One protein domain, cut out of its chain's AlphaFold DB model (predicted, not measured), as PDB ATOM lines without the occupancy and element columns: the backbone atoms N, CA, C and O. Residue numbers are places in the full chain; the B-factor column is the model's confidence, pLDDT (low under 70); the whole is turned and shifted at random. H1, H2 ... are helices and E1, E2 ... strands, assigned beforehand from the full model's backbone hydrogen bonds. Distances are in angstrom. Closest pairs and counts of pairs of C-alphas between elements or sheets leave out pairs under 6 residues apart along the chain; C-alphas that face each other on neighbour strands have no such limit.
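What this domain is: This is residues 29 to 117 of the 117 residues of an uncharacterized protein of Corallococcus coralloides (strain ATCC 25202 / DSM 2259 / NBRC 100086 / M2) (UniProt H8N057). What does the model look like, from its first printed residue on? H1 stands away at one end of a loose, flat shape, and a long link leads from it to a small core, the two-stranded hairpin E1 and E2 with H2 packed on it; H3 runs out from E2 toward the other end, and residues 73 to 89 loop away from the core. What is it made of? The 89 printed residues have the named elements H1, H2, E1, E2, H3 in that order, the sheet E1 - E2 antiparallel, and the class is mixed, with under half of the residues in named elements. The radius of gyration of the C-alphas is 15.1 A, and the spans are 50 by 37 by 19 A.

Where its parts are: Where are the helices? H1 is residues 32 to 41, 14.3 A long, from C-alpha 32 at (-42.843, 8.441, 48.929). H2 is residues 62 to 72, 15.3 A, and H3 is residues 106 to 115, 14.4 A, ending at C-alpha 115 at (-31.297, 22.478, 17.190). Where are the strands? E1 is residues 90 to 94, 13.4 A, and E2 residues 101 to 105, 13.3 A.

How they stand to each other: How do the strands pair? E1 and E2 form an antiparallel hairpin at 165 degrees, with N 91 and O 104 within hydrogen-bond range at 2.9 A. What is near H2? Its closest C-alphas to E2 are Leu 69 and Leu 104, 6.4 A. H2 and H3 touch, Phe 66 to Asp 109 being their closest C-alphas at 6.2 A, with a shallow tilt of 31 degrees, opposite ways. And the rest? H1 is apart from H2, E1, E2 and H3. In H1, H2 and H3 every O i to N i+4 pair is within hydrogen-bond range.

The domain as a whole: How large is it? The C-alphas farthest apart, those of Glu 41 and Arg 117, are 50.5 A apart. Which links are long? H1 to H2, with 20 residues between them, and H2 to E1, with 17, are long; the printed part has no cut. Where is confidence low? Residues 109 to 117 have pLDDT under 70.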
ATOM      1  N   PHE A  29     -51.563   7.420  42.937       82.88
ATOM      2  CA  PHE A  29     -50.216   7.105  43.410       82.88
ATOM      3  C   PHE A  29     -50.114   7.267  44.924       82.88
ATOM      4  O   PHE A  29     -50.739   8.143  45.519       82.88
ATOM      5  N   VAL A  30     -49.283   6.437  45.551       87.19
ATOM      6  CA  VAL A  30     -48.933   6.586  46.967       87.19
ATOM      7  C   VAL A  30     -47.805   7.607  47.147       87.19
ATOM      8  O   VAL A  30     -47.010   7.834  46.231       87.19
ATOM      9  N   THR A  31     -47.715   8.210  48.334       88.06
ATOM     10  CA  THR A  31     -46.593   9.088  48.698       88.06
ATOM     11  C   THR A  31     -45.275   8.319  48.727       88.06
ATOM     12  O   THR A  31     -45.253   7.086  48.742       88.06
ATOM     13  N   GLU A  32     -44.161   9.050  48.759       89.75
ATOM     14  CA  GLU A  32     -42.843   8.441  48.929       89.75
ATOM     15  C   GLU A  32     -42.761   7.539  50.164       89.75
ATOM     16  O   GLU A  32     -42.364   6.379  50.051       89.75
ATOM     17  N   ASP A  33     -43.216   8.028  51.315       90.69
ATOM     18  CA  ASP A  33     -43.156   7.282  52.573       90.69
ATOM     19  C   ASP A  33     -43.992   5.999  52.519       90.69
ATOM     20  O   ASP A  33     -43.547   4.937  52.957       90.69
ATOM     21  N   ALA A  34     -45.183   6.073  51.920       90.69
ATOM     22  CA  ALA A  34     -46.051   4.915  51.748       90.69
ATOM     23  C   ALA A  34     -45.451   3.879  50.778       90.69
ATOM     24  O   ALA A  34     -45.556   2.680  51.031       90.69
ATOM     25  N   LEU A  35     -44.776   4.316  49.706       91.19
ATOM     26  CA  LEU A  35     -44.042   3.421  48.805       91.19
ATOM     27  C   LEU A  35     -42.884   2.720  49.528       91.19
ATOM     28  O   LEU A  35     -42.685   1.517  49.359       91.19
ATOM     29  N   MET A  36     -42.118   3.460  50.331       92.50
ATOM     30  CA  MET A  36     -40.994   2.901  51.089       92.50
ATOM     31  C   MET A  36     -41.465   1.915  52.168       92.50
ATOM     32  O   MET A  36     -40.815   0.896  52.392       92.50
ATOM     33  N   ALA A  37     -42.604   2.180  52.813       93.44
ATOM     34  CA  ALA A  37     -43.220   1.238  53.745       93.44
ATOM     35  C   ALA A  37     -43.645  -0.060  53.042       93.44
ATOM     36  O   ALA A  37     -43.234  -1.134  53.472       93.44
ATOM     37  N   PHE A  38     -44.376   0.056  51.929       92.69
ATOM     38  CA  PHE A  38     -44.843  -1.083  51.136       92.69
ATOM     39  C   PHE A  38     -43.686  -1.949  50.617       92.69
ATOM     40  O   PHE A  38     -43.692  -3.167  50.749       92.69
ATOM     41  N   THR A  39     -42.657  -1.326  50.043       94.88
ATOM     42  CA  THR A  39     -41.510  -2.061  49.480       94.88
ATOM     43  C   THR A  39     -40.719  -2.805  50.549       94.88
ATOM     44  O   THR A  39     -40.377  -3.964  50.341       94.88
ATOM     45  N   ARG A  40     -40.522  -2.205  51.729       95.19
ATOM     46  CA  ARG A  40     -39.911  -2.887  52.877       95.19
ATOM     47  C   ARG A  40     -40.764  -4.046  53.396       95.19
ATOM     48  O   ARG A  40     -40.210  -5.100  53.681       95.19
ATOM     49  N   GLU A  41     -42.079  -3.859  53.518       96.19
ATOM     50  CA  GLU A  41     -43.015  -4.910  53.950       96.19
ATOM     51  C   GLU A  41     -42.973  -6.131  53.022       96.19
ATOM     52  O   GLU A  41     -43.046  -7.267  53.484       96.19
ATOM     53  N   HIS A  42     -42.794  -5.901  51.720       95.62
ATOM     54  CA  HIS A  42     -42.812  -6.949  50.700       95.62
ATOM     55  C   HIS A  42     -41.426  -7.381  50.196       95.62
ATOM     56  O   HIS A  42     -41.352  -8.163  49.250       95.62
ATOM     57  N   GLY A  43     -40.334  -6.893  50.794       95.38
ATOM     58  CA  GLY A  43     -38.969  -7.244  50.380       95.38
ATOM     59  C   GLY A  43     -38.626  -6.833  48.942       95.38
ATOM     60  O   GLY A  43     -37.846  -7.507  48.278       95.38
ATOM     61  N   LEU A  44     -39.235  -5.755  48.444       94.81
ATOM     62  CA  LEU A  44     -39.004  -5.226  47.103       94.81
ATOM     63  C   LEU A  44     -37.941  -4.132  47.131       94.81
ATOM     64  O   LEU A  44     -37.952  -3.250  47.992       94.81
ATOM     65  N   GLU A  45     -37.075  -4.127  46.125       91.94
ATOM     66  CA  GLU A  45     -36.176  -3.007  45.885       91.94
ATOM     67  C   GLU A  45     -36.872  -1.924  45.066       91.94
ATOM     68  O   GLU A  45     -37.683  -2.182  44.174       91.94
ATOM     69  N   THR A  46     -36.549  -0.675  45.376       92.88
ATOM     70  CA  THR A  46     -37.033   0.457  44.594       92.88
ATOM     71  C   THR A  46     -35.946   0.957  43.659       92.88
ATOM     72  O   THR A  46     -34.760   0.761  43.910       92.88
ATOM     73  N   THR A  47     -36.341   1.676  42.606       92.06
ATOM     74  CA  THR A  47     -35.369   2.408  41.791       92.06
ATOM     75  C   THR A  47     -34.520   3.336  42.679       92.06
ATOM     76  O   THR A  47     -35.081   4.041  43.529       92.06
ATOM     77  N   PRO A  48     -33.185   3.370  42.524       90.62
ATOM     78  CA  PRO A  48     -32.315   4.130  43.410       90.62
ATOM     79  C   PRO A  48     -32.666   5.615  43.422       90.62
ATOM     80  O   PRO A  48     -32.828   6.247  42.376       90.62
ATOM     81  N   ARG A  49     -32.756   6.195  44.622       92.50
ATOM     82  CA  ARG A  49     -32.870   7.649  44.778       92.50
ATOM     83  C   ARG A  49     -31.506   8.252  44.473       92.50
ATOM     84  O   ARG A  49     -30.488   7.810  45.004       92.50
ATOM     85  N   ILE A  50     -31.487   9.228  43.573       93.00
ATOM     86  CA  ILE A  50     -30.237   9.839  43.115       93.00
ATOM     87  C   ILE A  50     -29.808  10.945  44.074       93.00
ATOM     88  O   ILE A  50     -28.661  10.937  44.518       93.00
ATOM     89  N   LEU A  51     -30.737  11.845  44.404       91.88
ATOM     90  CA  LEU A  51     -30.591  12.932  45.368       91.88
ATOM     91  C   LEU A  51     -31.972  13.424  45.826       91.88
ATOM     92  O   LEU A  51     -32.979  13.168  45.162       91.88
ATOM     93  N   GLU A  52     -31.996  14.172  46.926       92.81
ATOM     94  CA  GLU A  52     -33.133  14.980  47.367       92.81
ATOM     95  C   GLU A  52     -32.655  16.426  47.533       92.81
ATOM     96  O   GLU A  52     -31.592  16.658  48.108       92.81
ATOM     97  N   GLN A  53     -33.402  17.391  46.996       92.31
ATOM     98  CA  GLN A  53     -33.066  18.811  47.090       92.31
ATOM     99  C   GLN A  53     -34.319  19.685  47.061       92.31
ATOM    100  O   GLN A  53     -35.397  19.226  46.673       92.31
ATOM    101  N   ASP A  54     -34.163  20.954  47.437       92.94
ATOM    102  CA  ASP A  54     -35.213  21.958  47.281       92.94
ATOM    103  C   ASP A  54     -35.557  22.138  45.794       92.94
ATOM    104  O   ASP A  54     -34.688  22.391  44.956       92.94
ATOM    105  N   GLY A  55     -36.845  22.032  45.464       90.25
ATOM    106  CA  GLY A  55     -37.342  22.247  44.109       90.25
ATOM    107  C   GLY A  55     -37.054  23.656  43.585       90.25
ATOM    108  O   GLY A  55     -36.880  23.825  42.381       90.25
ATOM    109  N   ALA A  56     -36.939  24.658  44.462       91.25
ATOM    110  CA  ALA A  56     -36.572  26.018  44.073       91.25
ATOM    111  C   ALA A  56     -35.136  26.128  43.525       91.25
ATOM    112  O   ALA A  56     -34.853  27.044  42.750       91.25
ATOM    113  N   ALA A  57     -34.259  25.186  43.890       90.81
ATOM    114  CA  ALA A  57     -32.880  25.098  43.413       90.81
ATOM    115  C   ALA A  57     -32.742  24.320  42.090       90.81
ATOM    116  O   ALA A  57     -31.641  24.227  41.545       90.81
ATOM    117  N   MET A  58     -33.836  23.761  41.555       90.50
ATOM    118  CA  MET A  58     -33.806  23.080  40.260       90.50
ATOM    119  C   MET A  58     -33.455  24.062  39.131       90.50
ATOM    120  O   MET A  58     -33.969  25.187  39.114       90.50
ATOM    121  N   PRO A  59     -32.648  23.632  38.144       91.81
ATOM    122  CA  PRO A  59     -32.436  24.401  36.927       91.81
ATOM    123  C   PRO A  59     -33.761  24.749  36.244       91.81
ATOM    124  O   PRO A  59     -34.654  23.910  36.130       91.81
ATOM    125  N   LYS A  60     -33.876  25.997  35.782       90.62
ATOM    126  CA  LYS A  60     -35.076  26.522  35.102       90.62
ATOM    127  C   LYS A  60     -34.907  26.614  33.587       90.62
ATOM    128  O   LYS A  60     -35.843  26.991  32.886       90.62
ATOM    129  N   ASP A  61     -33.726  26.269  33.091       90.81
ATOM    130  CA  ASP A  61     -33.388  26.216  31.678       90.81
ATOM    131  C   ASP A  61     -32.861  24.826  31.293       90.81
ATOM    132  O   ASP A  61     -32.514  23.993  32.135       90.81
ATOM    133  N   LEU A  62     -32.845  24.574  29.985       88.38
ATOM    134  CA  LEU A  62     -32.467  23.285  29.413       88.38
ATOM    135  C   LEU A  62     -30.985  22.953  29.629       88.38
ATOM    136  O   LEU A  62     -30.635  21.794  29.825       88.38
ATOM    137  N   GLU A  63     -30.107  23.954  29.570       90.00
ATOM    138  CA  GLU A  63     -28.664  23.734  29.682       90.00
ATOM    139  C   GLU A  63     -28.287  23.304  31.101       90.00
ATOM    140  O   GLU A  63     -27.585  22.306  31.282       90.00
ATOM    141  N   GLY A  64     -28.822  23.990  32.108       92.50
ATOM    142  CA  GLY A  64     -28.672  23.630  33.508       92.50
ATOM    143  C   GLY A  64     -29.337  22.296  33.834       92.50
ATOM    144  O   GLY A  64     -28.761  21.494  34.568       92.50
ATOM    145  N   ALA A  65     -30.507  22.009  33.253       91.62
ATOM    146  CA  ALA A  65     -31.175  20.716  33.389       91.62
ATOM    147  C   ALA A  65     -30.285  19.575  32.857       91.62
ATOM    148  O   ALA A  65     -30.009  18.608  33.571       91.62
ATOM    149  N   PHE A  66     -29.734  19.731  31.652       91.69
ATOM    150  CA  PHE A  66     -28.833  18.748  31.055       91.69
ATOM    151  C   PHE A  66     -27.504  18.619  31.817       91.69
ATOM    152  O   PHE A  66     -26.980  17.516  31.998       91.69
ATOM    153  N   ALA A  67     -26.947  19.728  32.311       92.12
ATOM    154  CA  ALA A  67     -25.767  19.707  33.170       92.12
ATOM    155  C   ALA A  67     -26.029  18.936  34.474       92.12
ATOM    156  O   ALA A  67     -25.213  18.097  34.858       92.12
ATOM    157  N   SER A  68     -27.187  19.153  35.103       92.25
ATOM    158  CA  SER A  68     -27.621  18.431  36.301       92.25
ATOM    159  C   SER A  68     -27.786  16.930  36.035       92.25
ATOM    160  O   SER A  68     -27.272  16.112  36.803       92.25
ATOM    161  N   LEU A  69     -28.404  16.551  34.909       93.44
ATOM    162  CA  LEU A  69     -28.522  15.152  34.487       93.44
ATOM    163  C   LEU A  69     -27.145  14.477  34.380       93.44
ATOM    164  O   LEU A  69     -26.937  13.414  34.967       93.44
ATOM    165  N   ARG A  70     -26.192  15.112  33.688       92.94
ATOM    166  CA  ARG A  70     -24.829  14.575  33.523       92.94
ATOM    167  C   ARG A  70     -24.073  14.451  34.839       92.94
ATOM    168  O   ARG A  70     -23.348  13.479  35.032       92.94
ATOM    169  N   ALA A  71     -24.241  15.419  35.734       93.62
ATOM    170  CA  ALA A  71     -23.578  15.416  37.032       93.62
ATOM    171  C   ALA A  71     -24.103  14.300  37.949       93.62
ATOM    172  O   ALA A  71     -23.326  13.672  38.667       93.62
ATOM    173  N   HIS A  72     -25.412  14.040  37.931       92.75
ATOM    174  CA  HIS A  72     -26.045  13.154  38.911       92.75
ATOM    175  C   HIS A  72     -26.337  11.739  38.403       92.75
ATOM    176  O   HIS A  72     -26.419  10.810  39.211       92.75
ATOM    177  N   ALA A  73     -26.447  11.547  37.088       93.19
ATOM    178  CA  ALA A  73     -26.624  10.240  36.460       93.19
ATOM    179  C   ALA A  73     -25.646  10.014  35.293       93.19
ATOM    180  O   ALA A  73     -26.081   9.801  34.159       93.19
ATOM    181  N   PRO A  74     -24.322  10.037  35.544       91.56
ATOM    182  CA  PRO A  74     -23.324   9.711  34.522       91.56
ATOM    183  C   PRO A  74     -23.350   8.224  34.126       91.56
ATOM    184  O   PRO A  74     -22.956   7.875  33.017       91.56
ATOM    185  N   ALA A  75     -23.830   7.357  35.023       91.50
ATOM    186  CA  ALA A  75     -24.015   5.928  34.805       91.50
ATOM    187  C   ALA A  75     -25.333   5.462  35.442       91.50
ATOM    188  O   ALA A  75     -25.812   6.054  36.418       91.50
ATOM    189  N   THR A  76     -25.929   4.407  34.890       91.94
ATOM    190  CA  THR A  76     -27.148   3.814  35.446       91.94
ATOM    191  C   THR A  76     -26.854   3.149  36.789       91.94
ATOM    192  O   THR A  76     -25.856   2.455  36.954       91.94
ATOM    193  N   ARG A  77     -27.754   3.340  37.756       90.75
ATOM    194  CA  ARG A  77     -27.750   2.596  39.029       90.75
ATOM    195  C   ARG A  77     -28.698   1.391  38.996       90.75
ATOM    196  O   ARG A  77     -28.889   0.741  40.014       90.75
ATOM    197  N   CYS A  78     -29.302   1.122  37.837       89.12
ATOM    198  CA  CYS A  78     -30.279   0.056  37.609       89.12
ATOM    199  C   CYS A  78     -29.803  -0.922  36.523       89.12
ATOM    200  O   CYS A  78     -30.614  -1.394  35.727       89.12
ATOM    201  N   ALA A  79     -28.495  -1.159  36.406       89.19
ATOM    202  CA  ALA A  79     -27.991  -2.141  35.450       89.19
ATOM    203  C   ALA A  79     -28.445  -3.545  35.881       89.19
ATOM    204  O   ALA A  79     -28.208  -3.937  37.020       89.19
ATOM    205  N   LEU A  80     -29.097  -4.284  34.978       85.50
ATOM    206  CA  LEU A  80     -29.530  -5.662  35.244       85.50
ATOM    207  C   LEU A  80     -28.339  -6.627  35.319       85.50
ATOM    208  O   LEU A  80     -28.373  -7.600  36.063       85.50
ATOM    209  N   ASP A  81     -27.282  -6.329  34.563       86.06
ATOM    210  CA  ASP A  81     -26.029  -7.073  34.536       86.06
ATOM    211  C   ASP A  81     -24.869  -6.182  34.044       86.06
ATOM    212  O   ASP A  81     -25.039  -5.000  33.718       86.06
ATOM    213  N   ALA A  82     -23.662  -6.752  33.998       81.44
ATOM    214  CA  ALA A  82     -22.454  -6.058  33.554       81.44
ATOM    215  C   ALA A  82     -22.472  -5.665  32.060       81.44
ATOM    216  O   ALA A  82     -21.762  -4.739  31.670       81.44
ATOM    217  N   GLY A  83     -23.276  -6.338  31.233       84.69
ATOM    218  CA  GLY A  83     -23.420  -6.097  29.797       84.69
ATOM    219  C   GLY A  83     -24.469  -5.041  29.430       84.69
ATOM    220  O   GLY A  83     -24.508  -4.611  28.280       84.69
ATOM    221  N   ALA A  84     -25.270  -4.562  30.387       83.31
ATOM    222  CA  ALA A  84     -26.386  -3.633  30.170       83.31
ATOM    223  C   ALA A  84     -25.990  -2.184  29.772       83.31
ATOM    224  O   ALA A  84     -26.748  -1.241  29.994       83.31
ATOM    225  N   GLY A  85     -24.794  -1.968  29.216       80.44
ATOM    226  CA  GLY A  85     -24.358  -0.700  28.612       80.44
ATOM    227  C   GLY A  85     -24.046   0.448  29.579       80.44
ATOM    228  O   GLY A  85     -23.481   1.449  29.153       80.44
ATOM    229  N   GLN A  86     -24.382   0.319  30.867       85.00
ATOM    230  CA  GLN A  86     -24.114   1.279  31.953       85.00
ATOM    231  C   GLN A  86     -24.622   2.721  31.729       85.00
ATOM    232  O   GLN A  86     -24.427   3.582  32.586       85.00
ATOM    233  N   HIS A  87     -25.321   2.997  30.628       89.00
ATOM    234  CA  HIS A  87     -25.802   4.326  30.268       89.00
ATOM    235  C   HIS A  87     -27.295   4.473  30.598       89.00
ATOM    236  O   HIS A  87     -28.101   3.668  30.128       89.00
ATOM    237  N   PRO A  88     -27.698   5.464  31.410       91.44
ATOM    238  CA  PRO A  88     -29.107   5.698  31.697       91.44
ATOM    239  C   PRO A  88     -29.781   6.480  30.557       91.44
ATOM    240  O   PRO A  88     -29.192   7.405  30.010       91.44
ATOM    241  N   GLU A  89     -31.055   6.190  30.264       91.25
ATOM    242  CA  GLU A  89     -31.889   7.048  29.392       91.25
ATOM    243  C   GLU A  89     -31.981   8.477  29.958       91.25
ATOM    244  O   GLU A  89     -31.990   9.473  29.229       91.25
ATOM    245  N   GLY A  90     -32.049   8.578  31.286       93.06
ATOM    246  CA  GLY A  90     -32.302   9.822  31.983       93.06
ATOM    247  C   GLY A  90     -32.613   9.624  33.462       93.06
ATOM    248  O   GLY A  90     -32.396   8.550  34.026       93.06
ATOM    249  N   ILE A  91     -33.167  10.666  34.080       93.69
ATOM    250  CA  ILE A  91     -33.664  10.643  35.459       93.69
ATOM    251  C   ILE A  91     -35.097  11.158  35.531       93.69
ATOM    252  O   ILE A  91     -35.522  12.010  34.749       93.69
ATOM    253  N   VAL A  92     -35.838  10.654  36.515       93.81
ATOM    254  CA  VAL A  92     -37.167  11.156  36.868       93.81
ATOM    255  C   VAL A  92     -37.033  12.041  38.097       93.81
ATOM    256  O   VAL A  92     -36.566  11.588  39.141       93.81
ATOM    257  N   VAL A  93     -37.490  13.285  37.985       93.62
ATOM    258  CA  VAL A  93     -37.560  14.236  39.097       93.62
ATOM    259  C   VAL A  93     -39.016  14.399  39.487       93.62
ATOM    260  O   VAL A  93     -39.878  14.551  38.626       93.62
ATOM    261  N   ARG A  94     -39.316  14.342  40.782       93.38
ATOM    262  CA  ARG A  94     -40.686  14.481  41.279       93.38
ATOM    263  C   ARG A  94     -40.726  15.031  42.691       93.38
ATOM    264  O   ARG A  94     -39.775  14.864  43.450       93.38
ATOM    265  N   THR A  95     -41.863  15.604  43.061       92.19
ATOM    266  CA  THR A  95     -42.152  15.959  44.453       92.19
ATOM    267  C   THR A  95     -42.426  14.705  45.295       92.19
ATOM    268  O   THR A  95     -42.832  13.655  44.779       92.19
ATOM    269  N   ARG A  96     -42.219  14.795  46.616       89.38
ATOM    270  CA  ARG A  96     -42.480  13.685  47.557       89.38
ATOM    271  C   ARG A  96     -43.945  13.249  47.579       89.38
ATOM    272  O   ARG A  96     -44.237  12.058  47.693       89.38
ATOM    273  N   ASP A  97     -44.851  14.210  47.411       85.88
ATOM    274  CA  ASP A  97     -46.293  13.988  47.275       85.88
ATOM    275  C   ASP A  97     -46.717  13.556  45.858       85.88
ATOM    276  O   ASP A  97     -47.895  13.305  45.623       85.88
ATOM    277  N   ARG A  98     -45.762  13.443  44.921       85.00
ATOM    278  CA  ARG A  98     -45.952  13.051  43.516       85.00
ATOM    279  C   ARG A  98     -46.910  13.933  42.708       85.00
ATOM    280  O   ARG A  98     -47.343  13.512  41.639       85.00
ATOM    281  N   ARG A  99     -47.209  15.154  43.164       84.75
ATOM    282  CA  ARG A  99     -48.040  16.107  42.408       84.75
ATOM    283  C   ARG A  99     -47.374  16.606  41.131       84.75
ATOM    284  O   ARG A  99     -48.065  16.840  40.147       84.75
ATOM    285  N   THR A 100     -46.050  16.737  41.142       88.19
ATOM    286  CA  THR A 100     -45.281  17.186  39.977       88.19
ATOM    287  C   THR A 100     -44.219  16.155  39.631       88.19
ATOM    288  O   THR A 100     -43.529  15.646  40.518       88.19
ATOM    289  N   LEU A 101     -44.072  15.870  38.336       91.25
ATOM    290  CA  LEU A 101     -43.058  14.977  37.789       91.25
ATOM    291  C   LEU A 101     -42.498  15.549  36.486       91.25
ATOM    292  O   LEU A 101     -43.244  16.023  35.634       91.25
ATOM    293  N   ALA A 102     -41.185  15.446  36.323       91.56
ATOM    294  CA  ALA A 102     -40.457  15.769  35.108       91.56
ATOM    295  C   ALA A 102     -39.461  14.650  34.779       91.56
ATOM    296  O   ALA A 102     -39.066  13.862  35.646       91.56
ATOM    297  N   LYS A 103     -39.050  14.579  33.514       92.38
ATOM    298  CA  LYS A 103     -38.035  13.640  33.032       92.38
ATOM    299  C   LYS A 103     -36.922  14.446  32.383       92.38
ATOM    300  O   LYS A 103     -37.211  15.254  31.508       92.38
ATOM    301  N   LEU A 104     -35.685  14.216  32.806       92.31
ATOM    302  CA  LEU A 104     -34.500  14.725  32.118       92.31
ATOM    303  C   LEU A 104     -33.892  13.569  31.341       92.31
ATOM    304  O   LEU A 104     -33.658  12.517  31.937       92.31
ATOM    305  N   ARG A 105     -33.675  13.736  30.037       91.81
ATOM    306  CA  ARG A 105     -33.296  12.649  29.126       91.81
ATOM    307  C   ARG A 105     -32.119  13.055  28.261       91.81
ATOM    308  O   ARG A 105     -32.132  14.125  27.661       91.81
ATOM    309  N   TYR A 106     -31.143  12.160  28.137       87.38
ATOM    310  CA  TYR A 106     -29.918  12.443  27.392       87.38
ATOM    311  C   TYR A 106     -30.183  12.765  25.918       87.38
ATOM    312  O   TYR A 106     -29.658  13.749  25.397       87.38
ATOM    313  N   GLU A 107     -30.998  11.951  25.247       79.44
ATOM    314  CA  GLU A 107     -31.263  12.091  23.812       79.44
ATOM    315  C   GLU A 107     -32.089  13.346  23.486       79.44
ATOM    316  O   GLU A 107     -31.754  14.089  22.558       79.44
ATOM    317  N   ASP A 108     -33.126  13.626  24.280       70.31
ATOM    318  CA  ASP A 108     -34.015  14.773  24.072       70.31
ATOM    319  C   ASP A 108     -33.294  16.107  24.312       70.31
ATOM    320  O   ASP A 108     -33.401  17.029  23.492       70.31
ATOM    321  N   ASP A 109     -32.500  16.193  25.382       65.19
ATOM    322  CA  ASP A 109     -31.786  17.417  25.739       65.19
ATOM    323  C   ASP A 109     -30.633  17.687  24.759       65.19
ATOM    324  O   ASP A 109     -30.479  18.809  24.267       65.19
ATOM    325  N   ALA A 110     -29.866  16.655  24.381       67.06
ATOM    326  CA  ALA A 110     -28.781  16.791  23.409       67.06
ATOM    327  C   ALA A 110     -29.294  17.197  22.019       67.06
ATOM    328  O   ALA A 110     -28.692  18.052  21.362       67.06
ATOM    329  N   ARG A 111     -30.413  16.618  21.566       67.19
ATOM    330  CA  ARG A 111     -31.055  16.987  20.298       67.19
ATOM    331  C   ARG A 111     -31.565  18.427  20.328       67.19
ATOM    332  O   ARG A 111     -31.324  19.177  19.386       67.19
ATOM    333  N   THR A 112     -32.215  18.834  21.417       64.25
ATOM    334  CA  THR A 112     -32.774  20.186  21.549       64.25
ATOM    335  C   THR A 112     -31.680  21.255  21.627       64.25
ATOM    336  O   THR A 112     -31.806  22.305  20.999       64.25
ATOM    337  N   LEU A 113     -30.571  20.989  22.324       66.06
ATOM    338  CA  LEU A 113     -29.415  21.894  22.360       66.06
ATOM    339  C   LEU A 113     -28.730  22.030  20.992       66.06
ATOM    340  O   LEU A 113     -28.286  23.119  20.638       66.06
ATOM    341  N   ARG A 114     -28.671  20.951  20.199       64.75
ATOM    342  CA  ARG A 114     -28.141  20.997  18.825       64.75
ATOM    343  C   ARG A 114     -29.029  21.795  17.871       64.75
ATOM    344  O   ARG A 114     -28.491  22.455  16.998       64.75
ATOM    345  N   ALA A 115     -30.350  21.755  18.042       63.16
ATOM    346  CA  ALA A 115     -31.297  22.478  17.190       63.16
ATOM    347  C   ALA A 115     -31.384  23.990  17.482       63.16
ATOM    348  O   ALA A 115     -31.923  24.736  16.670       63.16
ATOM    349  N   LYS A 116     -30.895  24.443  18.646       59.47
ATOM    350  CA  LYS A 116     -30.867  25.864  19.044       59.47
ATOM    351  C   LYS A 116     -29.562  26.592  18.680       59.47
ATOM    352  O   LYS A 116     -29.473  27.792  18.930       59.47
ATOM    353  N   ARG A 117     -28.562  25.874  18.162       51.34
ATOM    354  CA  ARG A 117     -27.287  26.413  17.662       51.34
ATOM    355  C   ARG A 117     -27.363  26.655  16.164       51.34
ATOM    356  O   ARG A 117     -26.746  27.648  15.731       51.34
TER     357      ARG A 117